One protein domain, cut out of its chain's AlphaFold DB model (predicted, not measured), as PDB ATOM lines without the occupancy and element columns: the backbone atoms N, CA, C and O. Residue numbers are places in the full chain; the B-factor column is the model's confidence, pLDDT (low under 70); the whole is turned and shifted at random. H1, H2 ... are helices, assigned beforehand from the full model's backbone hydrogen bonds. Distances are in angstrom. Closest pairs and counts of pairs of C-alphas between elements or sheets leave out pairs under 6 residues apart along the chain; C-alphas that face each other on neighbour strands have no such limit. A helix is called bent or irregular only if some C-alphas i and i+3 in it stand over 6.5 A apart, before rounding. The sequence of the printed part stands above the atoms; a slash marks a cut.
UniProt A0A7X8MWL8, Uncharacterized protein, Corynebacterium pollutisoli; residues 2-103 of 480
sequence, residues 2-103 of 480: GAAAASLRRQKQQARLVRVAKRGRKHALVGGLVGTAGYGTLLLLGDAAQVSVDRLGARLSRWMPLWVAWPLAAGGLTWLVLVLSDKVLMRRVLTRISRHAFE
ATOM      1  N   GLY A   2     211.863 155.600 229.738       63.22
ATOM      2  CA  GLY A   2     211.918 154.192 229.290       63.22
ATOM      3  C   GLY A   2     211.073 153.194 230.102       63.22
ATOM      4  O   GLY A   2     210.326 152.414 229.514       63.22
ATOM      5  N   ALA A   3     211.107 153.263 231.439       59.09
ATOM      6  CA  ALA A   3     210.330 152.372 232.312       59.09
ATOM      7  C   ALA A   3     208.807 152.557 232.162       59.09
ATOM      8  O   ALA A   3     208.063 151.581 232.070       59.09
ATOM      9  N   ALA A   4     208.339 153.804 232.041       62.94
ATOM     10  CA  ALA A   4     206.926 154.110 231.810       62.94
ATOM     11  C   ALA A   4     206.449 153.607 230.433       62.94
ATOM     12  O   ALA A   4     205.379 153.013 230.317       62.94
ATOM     13  N   ALA A   5     207.271 153.769 229.390       69.12
ATOM     14  CA  ALA A   5     206.980 153.242 228.057       69.12
ATOM     15  C   ALA A   5     206.995 151.701 228.008       69.12
ATOM     16  O   ALA A   5     206.188 151.098 227.298       69.12
ATOM     17  N   ALA A   6     207.892 151.049 228.752       69.50
ATOM     18  CA  ALA A   6     207.914 149.594 228.896       69.50
ATOM     19  C   ALA A   6     206.681 149.082 229.659       69.50
ATOM     20  O   ALA A   6     206.039 148.138 229.202       69.50
ATOM     21  N   SER A   7     206.298 149.749 230.752       68.12
ATOM     22  CA  SER A   7     205.088 149.442 231.526       68.12
ATOM     23  C   SER A   7     203.824 149.537 230.665       68.12
ATOM     24  O   SER A   7     203.062 148.577 230.574       68.12
ATOM     25  N   LEU A   8     203.655 150.629 229.908       73.19
ATOM     26  CA  LEU A   8     202.524 150.795 228.985       73.19
ATOM     27  C   LEU A   8     202.485 149.726 227.881       73.19
ATOM     28  O   LEU A   8     201.402 149.308 227.465       73.19
ATOM     29  N   ARG A   9     203.646 149.287 227.375       76.25
ATOM     30  CA  ARG A   9     203.722 148.197 226.388       76.25
ATOM     31  C   ARG A   9     203.302 146.859 226.998       76.25
ATOM     32  O   ARG A   9     202.464 146.181 226.407       76.25
ATOM     33  N   ARG A  10     203.801 146.525 228.191       74.12
ATOM     34  CA  ARG A  10     203.440 145.289 228.909       74.12
ATOM     35  C   ARG A  10     201.958 145.253 229.285       74.12
ATOM     36  O   ARG A  10     201.306 144.254 229.014       74.12
ATOM     37  N   GLN A  11     201.397 146.365 229.766       72.56
ATOM     38  CA  GLN A  11     199.961 146.472 230.054       72.56
ATOM     39  C   GLN A  11     199.098 146.204 228.814       72.56
ATOM     40  O   GLN A  11     198.086 145.515 228.902       72.56
ATOM     41  N   LYS A  12     199.498 146.710 227.639       74.94
ATOM     42  CA  LYS A  12     198.785 146.430 226.380       74.94
ATOM     43  C   LYS A  12     198.852 144.955 225.988       74.94
ATOM     44  O   LYS A  12     197.891 144.454 225.414       74.94
ATOM     45  N   GLN A  13     199.975 144.290 226.244       76.31
ATOM     46  CA  GLN A  13     200.147 142.873 225.935       76.31
ATOM     47  C   GLN A  13     199.332 141.994 226.888       76.31
ATOM     48  O   GLN A  13     198.566 141.163 226.415       76.31
ATOM     49  N   GLN A  14     199.402 142.248 228.196       76.38
ATOM     50  CA  GLN A  14     198.580 141.563 229.200       76.38
ATOM     51  C   GLN A  14     197.085 141.732 228.912       76.38
ATOM     52  O   GLN A  14     196.355 140.750 228.867       76.38
ATOM     53  N   ALA A  15     196.641 142.955 228.602       77.19
ATOM     54  CA  ALA A  15     195.243 143.221 228.265       77.19
ATOM     55  C   ALA A  15     194.751 142.425 227.041       77.19
ATOM     56  O   ALA A  15     193.589 142.035 226.991       77.19
ATOM     57  N   ARG A  16     195.629 142.158 226.062       79.00
ATOM     58  CA  ARG A  16     195.306 141.305 224.904       79.00
ATOM     59  C   ARG A  16     195.216 139.827 225.275       79.00
ATOM     60  O   ARG A  16     194.346 139.152 224.743       79.00
ATOM     61  N   LEU A  17     196.099 139.351 226.153       77.62
ATOM     62  CA  LEU A  17     196.148 137.949 226.577       77.62
ATOM     63  C   LEU A  17     194.895 137.552 227.368       77.62
ATOM     64  O   LEU A  17     194.277 136.550 227.041       77.62
ATOM     65  N   VAL A  18     194.474 138.395 228.316       76.88
ATOM     66  CA  VAL A  18     193.292 138.160 229.174       76.88
ATOM     67  C   VAL A  18     192.032 138.908 228.710       76.88
ATOM     68  O   VAL A  18     191.076 139.068 229.459       76.88
ATOM     69  N   ARG A  19     192.030 139.423 227.471       72.81
ATOM     70  CA  ARG A  19     190.870 140.057 226.805       72.81
ATOM     71  C   ARG A  19     190.175 141.180 227.601       72.81
ATOM     72  O   ARG A  19     188.964 141.358 227.498       72.81
ATOM     73  N   VAL A  20     190.930 141.986 228.348       74.31
ATOM     74  CA  VAL A  20     190.408 143.163 229.074       74.31
ATOM     75  C   VAL A  20     190.674 144.472 228.332       74.31
ATOM     76  O   VAL A  20     191.592 144.594 227.517       74.31
ATOM     77  N   ALA A  21     189.878 145.501 228.640       68.12
ATOM     78  CA  ALA A  21     190.092 146.843 228.115       68.12
ATOM     79  C   ALA A  21     191.469 147.394 228.529       68.12
ATOM     80  O   ALA A  21     191.963 147.175 229.639       68.12
ATOM     81  N   LYS A  22     192.101 148.156 227.629       66.00
ATOM     82  CA  LYS A  22     193.411 148.765 227.889       66.00
ATOM     83  C   LYS A  22     193.293 149.748 229.053       66.00
ATOM     84  O   LYS A  22     192.639 150.781 228.926       66.00
ATOM     85  N   ARG A  23     194.014 149.488 230.145       62.84
ATOM     86  CA  ARG A  23     194.221 150.479 231.206       62.84
ATOM     87  C   ARG A  23     195.020 151.646 230.600       62.84
ATOM     88  O   ARG A  23     196.147 151.481 230.144       62.84
ATOM     89  N   GLY A  24     194.373 152.802 230.446       67.19
ATOM     90  CA  GLY A  24     194.936 153.963 229.749       67.19
ATOM     91  C   GLY A  24     196.097 154.634 230.499       67.19
ATOM     92  O   GLY A  24     196.408 154.295 231.639       67.19
ATOM     93  N   ARG A  25     196.703 155.664 229.885       71.56
ATOM     94  CA  ARG A  25     197.825 156.438 230.468       71.56
ATOM     95  C   ARG A  25     197.524 156.983 231.873       71.56
ATOM     96  O   ARG A  25     198.430 157.046 232.695       71.56
ATOM     97  N   LYS A  26     196.259 157.320 232.155       71.44
ATOM     98  CA  LYS A  26     195.799 157.795 233.470       71.44
ATOM     99  C   LYS A  26     196.017 156.753 234.573       71.44
ATOM    100  O   LYS A  26     196.589 157.089 235.599       71.44
ATOM    101  N   HIS A  27     195.658 155.487 234.345       68.81
ATOM    102  CA  HIS A  27     195.873 154.422 235.333       68.81
ATOM    103  C   HIS A  27     197.358 154.129 235.557       68.81
ATOM    104  O   HIS A  27     197.763 153.895 236.689       68.81
ATOM    105  N   ALA A  28     198.179 154.184 234.503       69.50
ATOM    106  CA  ALA A  28     199.627 154.031 234.640       69.50
ATOM    107  C   ALA A  28     200.255 155.171 235.464       69.50
ATOM    108  O   ALA A  28     201.136 154.917 236.279       69.50
ATOM    109  N   LEU A  29     199.779 156.408 235.283       75.19
ATOM    110  CA  LEU A  29     200.230 157.569 236.052       75.19
ATOM    111  C   LEU A  29     199.783 157.490 237.517       75.19
ATOM    112  O   LEU A  29     200.613 157.649 238.405       75.19
ATOM    113  N   VAL A  30     198.508 157.176 237.772       77.75
ATOM    114  CA  VAL A  30     197.982 156.976 239.133       77.75
ATOM    115  C   VAL A  30     198.722 155.841 239.837       77.75
ATOM    116  O   VAL A  30     199.185 156.027 240.956       77.75
ATOM    117  N   GLY A  31     198.906 154.693 239.177       72.94
ATOM    118  CA  GLY A  31     199.660 153.569 239.738       72.94
ATOM    119  C   GLY A  31     201.117 153.928 240.041       72.94
ATOM    120  O   GLY A  31     201.633 153.546 241.086       72.94
ATOM    121  N   GLY A  32     201.759 154.714 239.170       75.50
ATOM    122  CA  GLY A  32     203.096 155.254 239.416       75.50
ATOM    123  C   GLY A  32     203.144 156.168 240.642       75.50
ATOM    124  O   GLY A  32     203.976 155.955 241.514       75.50
ATOM    125  N   LEU A  33     202.224 157.131 240.746       79.12
ATOM    126  CA  LEU A  33     202.143 158.064 241.877       79.12
ATOM    127  C   LEU A  33     201.877 157.347 243.202       79.12
ATOM    128  O   LEU A  33     202.578 157.599 244.177       79.12
ATOM    129  N   VAL A  34     200.904 156.432 243.232       77.50
ATOM    130  CA  VAL A  34     200.586 155.631 244.424       77.50
ATOM    131  C   VAL A  34     201.777 154.757 244.814       77.50
ATOM    132  O   VAL A  34     202.122 154.699 245.991       77.50
ATOM    133  N   GLY A  35     202.447 154.131 243.842       74.25
ATOM    134  CA  GLY A  35     203.656 153.344 244.089       74.25
ATOM    135  C   GLY A  35     204.798 154.180 244.671       74.25
ATOM    136  O   GLY A  35     205.408 153.780 245.659       74.25
ATOM    137  N   THR A  36     205.059 155.366 244.111       81.88
ATOM    138  CA  THR A  36     206.080 156.293 244.621       81.88
ATOM    139  C   THR A  36     205.735 156.810 246.015       81.88
ATOM    140  O   THR A  36     206.608 156.831 246.876       81.88
ATOM    141  N   ALA A  37     204.476 157.179 246.266       81.44
ATOM    142  CA  ALA A  37     204.025 157.612 247.585       81.44
ATOM    143  C   ALA A  37     204.154 156.488 248.622       81.44
ATOM    144  O   ALA A  37     204.680 156.712 249.707       81.44
ATOM    145  N   GLY A  38     203.743 155.263 248.276       77.62
ATOM    146  CA  GLY A  38     203.899 154.091 249.138       77.62
ATOM    147  C   GLY A  38     205.364 153.795 249.465       77.62
ATOM    148  O   GLY A  38     205.700 153.573 250.626       77.62
ATOM    149  N   TYR A  39     206.249 153.861 248.466       78.44
ATOM    150  CA  TYR A  39     207.691 153.713 248.671       78.44
ATOM    151  C   TYR A  39     208.270 154.821 249.562       78.44
ATOM    152  O   TYR A  39     209.018 154.528 250.491       78.44
ATOM    153  N   GLY A  40     207.873 156.077 249.336       83.06
ATOM    154  CA  GLY A  40     208.267 157.206 250.181       83.06
ATOM    155  C   GLY A  40     207.843 157.014 251.637       83.06
ATOM    156  O   GLY A  40     208.649 157.203 252.541       83.06
ATOM    157  N   THR A  41     206.616 156.548 251.876       83.38
ATOM    158  CA  THR A  41     206.134 156.221 253.226       83.38
ATOM    159  C   THR A  41     206.959 155.110 253.879       83.38
ATOM    160  O   THR A  41     207.298 155.223 255.053       83.38
ATOM    161  N   LEU A  42     207.316 154.052 253.140       79.31
ATOM    162  CA  LEU A  42     208.160 152.974 253.667       79.31
ATOM    163  C   LEU A  42     209.560 153.467 254.052       79.31
ATOM    164  O   LEU A  42     210.065 153.066 255.097       79.31
ATOM    165  N   LEU A  43     210.159 154.357 253.254       84.38
ATOM    166  CA  LEU A  43     211.438 154.984 253.593       84.38
ATOM    167  C   LEU A  43     211.331 155.835 254.859       84.38
ATOM    168  O   LEU A  43     212.128 155.660 255.770       84.38
ATOM    169  N   LEU A  44     210.302 156.681 254.963       89.19
ATOM    170  CA  LEU A  44     210.081 157.506 256.153       89.19
ATOM    171  C   LEU A  44     209.872 156.662 257.419       89.19
ATOM    172  O   LEU A  44     210.347 157.030 258.491       89.19
ATOM    173  N   LEU A  45     209.175 155.527 257.307       85.00
ATOM    174  CA  LEU A  45     209.020 154.578 258.412       85.00
ATOM    175  C   LEU A  45     210.347 153.903 258.777       85.00
ATOM    176  O   LEU A  45     210.634 153.743 259.964       85.00
ATOM    177  N   GLY A  46     211.153 153.531 257.778       82.56
ATOM    178  CA  GLY A  46     212.500 152.994 257.973       82.56
ATOM    179  C   GLY A  46     213.411 153.984 258.699       82.56
ATOM    180  O   GLY A  46     213.998 153.634 259.721       82.56
ATOM    181  N   ASP A  47     213.435 155.236 258.247       88.12
ATOM    182  CA  ASP A  47     214.200 156.318 258.872       88.12
ATOM    183  C   ASP A  47     213.723 156.579 260.304       88.12
ATOM    184  O   ASP A  47     214.529 156.685 261.228       88.12
ATOM    185  N   ALA A  48     212.407 156.629 260.529       88.69
ATOM    186  CA  ALA A  48     211.850 156.807 261.867       88.69
ATOM    187  C   ALA A  48     212.234 155.655 262.810       88.69
ATOM    188  O   ALA A  48     212.552 155.897 263.981       88.69
ATOM    189  N   ALA A  49     212.232 154.413 262.317       85.50
ATOM    190  CA  ALA A  49     212.673 153.250 263.077       85.50
ATOM    191  C   ALA A  49     214.172 153.333 263.391       85.50
ATOM    192  O   ALA A  49     214.547 153.191 264.553       85.50
ATOM    193  N   GLN A  50     215.009 153.645 262.400       87.69
ATOM    194  CA  GLN A  50     216.454 153.787 262.580       87.69
ATOM    195  C   GLN A  50     216.787 154.883 263.597       87.69
ATOM    196  O   GLN A  50     217.480 154.623 264.575       87.69
ATOM    197  N   VAL A  51     216.190 156.069 263.462       91.56
ATOM    198  CA  VAL A  51     216.350 157.173 264.420       91.56
ATOM    199  C   VAL A  51     215.902 156.769 265.830       91.56
ATOM    200  O   VAL A  51     216.491 157.202 266.824       91.56
ATOM    201  N   SER A  52     214.861 155.944 265.946       88.62
ATOM    202  CA  SER A  52     214.388 155.441 267.239       88.62
ATOM    203  C   SER A  52     215.373 154.450 267.862       88.62
ATOM    204  O   SER A  52     215.661 154.564 269.055       88.62
ATOM    205  N   VAL A  53     215.929 153.530 267.063       89.56
ATOM    206  CA  VAL A  53     216.985 152.597 267.488       89.56
ATOM    207  C   VAL A  53     218.233 153.359 267.910       89.56
ATOM    208  O   VAL A  53     218.733 153.117 269.002       89.56
ATOM    209  N   ASP A  54     218.689 154.325 267.116       87.94
ATOM    210  CA  ASP A  54     219.899 155.100 267.400       87.94
ATOM    211  C   ASP A  54     219.754 155.913 268.692       87.94
ATOM    212  O   ASP A  54     220.637 155.898 269.550       87.94
ATOM    213  N   ARG A  55     218.603 156.571 268.895       89.50
ATOM    214  CA  ARG A  55     218.318 157.312 270.137       89.50
ATOM    215  C   ARG A  55     218.234 156.398 271.353       89.50
ATOM    216  O   ARG A  55     218.696 156.776 272.431       89.50
ATOM    217  N   LEU A  56     217.616 155.227 271.213       87.88
ATOM    218  CA  LEU A  56     217.494 154.263 272.302       87.88
ATOM    219  C   LEU A  56     218.855 153.635 272.629       87.88
ATOM    220  O   LEU A  56     219.238 153.591 273.796       87.88
ATOM    221  N   GLY A  57     219.623 153.261 271.606       87.12
ATOM    222  CA  GLY A  57     220.991 152.765 271.716       87.12
ATOM    223  C   GLY A  57     221.917 153.777 272.387       87.12
ATOM    224  O   GLY A  57     222.613 153.417 273.328       87.12
ATOM    225  N   ALA A  58     221.860 155.058 272.006       86.38
ATOM    226  CA  ALA A  58     222.653 156.126 272.627       86.38
ATOM    227  C   ALA A  58     222.267 156.413 274.093       86.38
ATOM    228  O   ALA A  58     223.086 156.870 274.891       86.38
ATOM    229  N   ARG A  59     221.011 156.163 274.485       88.25
ATOM    230  CA  ARG A  59     220.592 156.253 275.895       88.25
ATOM    231  C   ARG A  59     221.087 155.061 276.702       88.25
ATOM    232  O   ARG A  59     221.578 155.249 277.814       88.25
ATOM    233  N   LEU A  60     220.975 153.858 276.140       86.19
ATOM    234  CA  LEU A  60     221.456 152.620 276.753       86.19
ATOM    235  C   LEU A  60     222.986 152.581 276.832       86.19
ATOM    236  O   LEU A  60     223.528 152.052 277.799       86.19
ATOM    237  N   SER A  61     223.687 153.226 275.896       85.44
ATOM    238  CA  SER A  61     225.152 153.276 275.874       85.44
ATOM    239  C   SER A  61     225.769 154.052 277.042       85.44
ATOM    240  O   SER A  61     226.983 154.056 277.211       85.44
ATOM    241  N   ARG A  62     224.944 154.709 277.867       88.88
ATOM    242  CA  ARG A  62     225.374 155.287 279.148       88.88
ATOM    243  C   ARG A  62     225.686 154.217 280.206       88.88
ATOM    244  O   ARG A  62     226.368 154.528 281.171       88.88
ATOM    245  N   TRP A  63     225.179 152.993 280.037       88.12
ATOM    246  CA  TRP A  63     225.267 151.898 281.018       88.12
ATOM    247  C   TRP A  63     225.974 150.656 280.460       88.12
ATOM    248  O   TRP A  63     226.308 149.749 281.216       88.12
ATOM    249  N   MET A  64     226.193 150.588 279.145       90.38
ATOM    250  CA  MET A  64     226.836 149.456 278.475       90.38
ATOM    251  C   MET A  64     227.529 149.902 277.175       90.38
ATOM    252  O   MET A  64     227.198 150.959 276.644       90.38
ATOM    253  N   PRO A  65     228.469 149.120 276.615       89.50
ATOM    254  CA  PRO A  65     229.116 149.458 275.347       89.50
ATOM    255  C   PRO A  65     228.127 149.558 274.174       89.50
ATOM    256  O   PRO A  65     227.162 148.793 274.101       89.50
ATOM    257  N   LEU A  66     228.395 150.446 273.205       80.62
ATOM    258  CA  LEU A  66     227.526 150.659 272.032       80.62
ATOM    259  C   LEU A  66     227.239 149.375 271.238       80.62
ATOM    260  O   LEU A  66     226.123 149.192 270.757       80.62
ATOM    261  N   TRP A  67     228.224 148.478 271.139       82.50
ATOM    262  CA  TRP A  67     228.089 147.205 270.427       82.50
ATOM    263  C   TRP A  67     227.112 146.227 271.103       82.50
ATOM    264  O   TRP A  67     226.655 145.294 270.453       82.50
ATOM    265  N   VAL A  68     226.744 146.466 272.369       85.31
ATOM    266  CA  VAL A  68     225.686 145.743 273.100       85.31
ATOM    267  C   VAL A  68     224.379 146.546 273.106       85.31
ATOM    268  O   VAL A  68     223.305 145.997 272.860       85.31
ATOM    269  N   ALA A  69     224.462 147.861 273.335       83.75
ATOM    270  CA  ALA A  69     223.304 148.749 273.437       83.75
ATOM    271  C   ALA A  69     222.479 148.824 272.143       83.75
ATOM    272  O   ALA A  69     221.248 148.816 272.192       83.75
ATOM    273  N   TRP A  70     223.145 148.908 270.988       89.31
ATOM    274  CA  TRP A  70     222.473 149.089 269.702       89.31
ATOM    275  C   TRP A  70     221.713 147.824 269.255       89.31
ATOM    276  O   TRP A  70     220.520 147.944 268.964       89.31
ATOM    277  N   PRO A  71     222.292 146.601 269.299       88.56
ATOM    278  CA  PRO A  71     221.534 145.379 269.022       88.56
ATOM    279  C   PRO A  71     220.369 145.147 269.988       88.56
ATOM    280  O   PRO A  71     219.307 144.704 269.556       88.56
ATOM    281  N   LEU A  72     220.521 145.483 271.277       88.56
ATOM    282  CA  LEU A  72     219.423 145.391 272.247       88.56
ATOM    283  C   LEU A  72     218.299 146.390 271.947       88.56
ATOM    284  O   LEU A  72     217.128 146.029 272.036       88.56
ATOM    285  N   ALA A  73     218.632 147.621 271.553       86.69
ATOM    286  CA  ALA A  73     217.649 148.616 271.131       86.69
ATOM    287  C   ALA A  73     216.906 148.183 269.857       86.69
ATOM    288  O   ALA A  73     215.677 148.255 269.805       86.69
ATOM    289  N   ALA A  74     217.637 147.687 268.853       86.38
ATOM    290  CA  ALA A  74     217.072 147.176 267.609       86.38
ATOM    291  C   ALA A  74     216.179 145.950 267.854       86.38
ATOM    292  O   ALA A  74     215.041 145.902 267.383       86.38
ATOM    293  N   GLY A  75     216.664 144.986 268.640       88.12
ATOM    294  CA  GLY A  75     215.923 143.788 269.025       88.12
ATOM    295  C   GLY A  75     214.684 144.112 269.856       88.12
ATOM    296  O   GLY A  75     213.612 143.585 269.577       88.12
ATOM    297  N   GLY A  76     214.790 145.033 270.817       89.12
ATOM    298  CA  GLY A  76     213.678 145.482 271.654       89.12
ATOM    299  C   GLY A  76     212.602 146.232 270.870       89.12
ATOM    300  O   GLY A  76     211.418 145.946 271.042       89.12
ATOM    301  N   LEU A  77     212.990 147.139 269.964       86.19
ATOM    302  CA  LEU A  77     212.043 147.827 269.082       86.19
ATOM    303  C   LEU A  77     211.358 146.837 268.133       86.19
ATOM    304  O   LEU A  77     210.140 146.880 267.982       86.19
ATOM    305  N   THR A  78     212.121 145.909 267.549       82.88
ATOM    306  CA  THR A  78     211.584 144.847 266.688       82.88
ATOM    307  C   THR A  78     210.602 143.967 267.456       82.88
ATOM    308  O   THR A  78     209.486 143.742 266.994       82.88
ATOM    309  N   TRP A  79     210.963 143.522 268.661       84.12
ATOM    310  CA  TRP A  79     210.096 142.727 269.529       84.12
ATOM    311  C   TRP A  79     208.819 143.481 269.905       84.12
ATOM    312  O   TRP A  79     207.729 142.926 269.802       84.12
ATOM    313  N   LEU A  80     208.923 144.762 270.265       81.81
ATOM    314  CA  LEU A  80     207.770 145.601 270.586       81.81
ATOM    315  C   LEU A  80     206.835 145.758 269.379       81.81
ATOM    316  O   LEU A  80     205.622 145.627 269.529       81.81
ATOM    317  N   VAL A  81     207.384 145.994 268.184       78.94
ATOM    318  CA  VAL A  81     206.611 146.073 266.935       78.94
ATOM    319  C   VAL A  81     205.922 144.744 266.636       78.94
ATOM    320  O   VAL A  81     204.740 144.752 266.291       78.94
ATOM    321  N   LEU A  82     206.613 143.613 266.807       73.12
ATOM    322  CA  LEU A  82     206.042 142.278 266.617       73.12
ATOM    323  C   LEU A  82     204.907 142.010 267.616       73.12
ATOM    324  O   LEU A  82     203.818 141.628 267.201       73.12
ATOM    325  N   VAL A  83     205.108 142.283 268.909       74.00
ATOM    326  CA  VAL A  83     204.101 142.051 269.961       74.00
ATOM    327  C   VAL A  83     202.893 142.981 269.819       74.00
ATOM    328  O   VAL A  83     201.753 142.533 269.959       74.00
ATOM    329  N   LEU A  84     203.111 144.269 269.533       68.88
ATOM    330  CA  LEU A  84     202.021 145.228 269.314       68.88
ATOM    331  C   LEU A  84     201.260 144.936 268.014       68.88
ATOM    332  O   LEU A  84     200.031 145.065 267.989       68.88
ATOM    333  N   SER A  85     201.960 144.500 266.960       63.78
ATOM    334  CA  SER A  85     201.326 144.073 265.707       63.78
ATOM    335  C   SER A  85     200.470 142.828 265.917       63.78
ATOM    336  O   SER A  85     199.303 142.830 265.531       63.78
ATOM    337  N   ASP A  86     201.011 141.806 266.577       59.72
ATOM    338  CA  ASP A  86     200.354 140.511 266.764       59.72
ATOM    339  C   ASP A  86     199.143 140.597 267.714       59.72
ATOM    340  O   ASP A  86     198.048 140.129 267.396       59.72
ATOM    341  N   LYS A  87     199.266 141.295 268.857       55.94
ATOM    342  CA  LYS A  87     198.192 141.324 269.871       55.94
ATOM    343  C   LYS A  87     197.133 142.405 269.668       55.94
ATOM    344  O   LYS A  87     195.966 142.168 269.991       55.94
ATOM    345  N   VAL A  88     197.498 143.596 269.183       58.72
ATOM    346  CA  VAL A  88     196.577 144.752 269.154       58.72
ATOM    347  C   VAL A  88     196.110 145.069 267.742       58.72
ATOM    348  O   VAL A  88     194.908 145.246 267.533       58.72
ATOM    349  N   LEU A  89     197.027 145.133 266.774       57.84
ATOM    350  CA  LEU A  89     196.674 145.490 265.401       57.84
ATOM    351  C   LEU A  89     195.953 144.335 264.702       57.84
ATOM    352  O   LEU A  89     194.837 144.527 264.221       57.84
ATOM    353  N   MET A  90     196.526 143.128 264.729       57.47
ATOM    354  CA  MET A  90     195.931 141.970 264.063       57.47
ATOM    355  C   MET A  90     194.579 141.592 264.656       57.47
ATOM    356  O   MET A  90     193.609 141.456 263.914       57.47
ATOM    357  N   ARG A  91     194.455 141.524 265.988       60.09
ATOM    358  CA  ARG A  91     193.173 141.201 266.635       60.09
ATOM    359  C   ARG A  91     192.081 142.227 266.310       60.09
ATOM    360  O   ARG A  91     190.948 141.837 266.031       60.09
ATOM    361  N   ARG A  92     192.406 143.529 266.296       59.34
ATOM    362  CA  ARG A  92     191.451 144.596 265.929       59.34
ATOM    363  C   ARG A  92     191.070 144.557 264.451       59.34
ATOM    364  O   ARG A  92     189.889 144.707 264.147       59.34
ATOM    365  N   VAL A  93     192.034 144.359 263.551       59.22
ATOM    366  CA  VAL A  93     191.783 144.248 262.106       59.22
ATOM    367  C   VAL A  93     190.927 143.018 261.816       59.22
ATOM    368  O   VAL A  93     189.897 143.153 261.165       59.22
ATOM    369  N   LEU A  94     191.268 141.860 262.386       60.22
ATOM    370  CA  LEU A  94     190.488 140.631 262.241       60.22
ATOM    371  C   LEU A  94     189.076 140.789 262.798       60.22
ATOM    372  O   LEU A  94     188.125 140.440 262.119       60.22
ATOM    373  N   THR A  95     188.901 141.400 263.972       60.34
ATOM    374  CA  THR A  95     187.553 141.617 264.531       60.34
ATOM    375  C   THR A  95     186.713 142.556 263.658       60.34
ATOM    376  O   THR A  95     185.514 142.336 263.505       60.34
ATOM    377  N   ARG A  96     187.321 143.586 263.047       57.72
ATOM    378  CA  ARG A  96     186.627 144.471 262.095       57.72
ATOM    379  C   ARG A  96     186.260 143.749 260.799       57.72
ATOM    380  O   ARG A  96     185.120 143.870 260.366       57.72
ATOM    381  N   ILE A  97     187.190 142.986 260.220       61.94
ATOM    382  CA  ILE A  97     186.947 142.193 259.006       61.94
ATOM    383  C   ILE A  97     185.864 141.151 259.274       61.94
ATOM    384  O   ILE A  97     184.916 141.074 258.507       61.94
ATOM    385  N   SER A  98     185.948 140.406 260.379       59.56
ATOM    386  CA  SER A  98     184.951 139.399 260.746       59.56
ATOM    387  C   SER A  98     183.570 140.008 260.976       59.56
ATOM    388  O   SER A  98     182.585 139.418 260.550       59.56
ATOM    389  N   ARG A  99     183.472 141.188 261.608       60.19
ATOM    390  CA  ARG A  99     182.185 141.878 261.796       60.19
ATOM    391  C   ARG A  99     181.585 142.321 260.463       60.19
ATOM    392  O   ARG A  99     180.425 142.031 260.204       60.19
ATOM    393  N   HIS A 100     182.382 142.954 259.608       61.09
ATOM    394  CA  HIS A 100     181.927 143.386 258.289       61.09
ATOM    395  C   HIS A 100     181.547 142.197 257.392       61.09
ATOM    396  O   HIS A 100     180.534 142.218 256.704       61.09
ATOM    397  N   ALA A 101     182.331 141.120 257.444       57.97
ATOM    398  CA  ALA A 101     182.050 139.886 256.728       57.97
ATOM    399  C   ALA A 101     180.770 139.201 257.232       57.97
ATOM    400  O   ALA A 101     179.996 138.685 256.433       57.97
ATOM    401  N   PHE A 102     180.514 139.240 258.542       58.22
ATOM    402  CA  PHE A 102     179.259 138.768 259.122       58.22
ATOM    403  C   PHE A 102     178.059 139.606 258.655       58.22
ATOM    404  O   PHE A 102     177.047 139.034 258.266       58.22
ATOM    405  N   GLU A 103     178.178 140.936 258.623       63.38
ATOM    406  CA  GLU A 103     177.136 141.838 258.101       63.38
ATOM    407  C   GLU A 103     176.832 141.571 256.617       63.38
ATOM    408  O   GLU A 103     175.672 141.481 256.216       63.38
TER     409      GLU A 103
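Overview. This is residues 2 to 103 of the 480 residues of an uncharacterized protein of Corynebacterium pollutisoli (UniProt A0A7X8MWL8). Two long helices, H2 and H3, meet near one end of each as an open V, joined there by a tight turn, and a shorter helix, H1, packs with part of its length on the other end of H2. The far part of H3, residues 79 to 103, sticks out free as one arm of the V, and residues 33 to 48 of H2 also stand free between its two contacts. The printed part has 102 residues with three named helices, in the order H1, H2, H3, and no named strand; its class is all helix. The whole is extended, with a radius of gyration of the C-alphas of 22.1 A, and flat, spanning 64 by 46 by 19 A.

Along the chain. H1 is residues 2 to 17, 22.8 A from first to last C-alpha, and begins at C-alpha 2 at (211.918, 154.192, 229.290). H2 is residues 25 to 60, 52.1 A long, from C-alpha 25 at (197.825, 156.438, 230.468) to C-alpha 60 at (221.456, 152.620, 276.753). H3, the longest helix with 38 residues, is residues 66 to 103, 53.0 A long, and ends at C-alpha 103 at (177.136, 141.838, 258.101). H3 is neither bent nor irregular, but only just: C-alphas 86 and 89 are 6.3 A apart.

Arrangement. H1 and H2 touch with 4 pairs of C-alphas within 8 A, through residues 4 to 8 of H1 and residues 25 to 28 of H2 alone. Their closest C-alphas are those of Leu 8 and Ala 28, 7.1 A apart. They stand at a steep tilt of 59 degrees and run opposite ways. H2 and H3 touch with 22 such pairs, through residues 53 to 60 of H2 and residues 66 to 77 of H3 alone. Their closest C-alphas are those of Gly 57 and Trp 70, 4.4 A apart. These two helices stand at a steep tilt of 45 degrees and run opposite ways, with their centres 18.0 A apart. H1 and H3 are apart. In H1 and H2 every O i to N i+4 pair is within hydrogen-bond range; in H3 31 of 34 are.

Size, cuts and confidence. The two C-alphas farthest apart are those of Arg 19 and Trp 63, at 65.3 A, and the first and last printed C-alphas, of Gly 2 and Glu 103, are 46.8 A apart. The printed part has no cut. The link from H1 to H2, 7 residues, is short; the link from H2 to H3, 5 residues, is tight. The mean pLDDT of the printed part is 75.9, and 32 residues are under 70: residues 2 to 7, 21 to 24, 27 to 28 and 84 to 103.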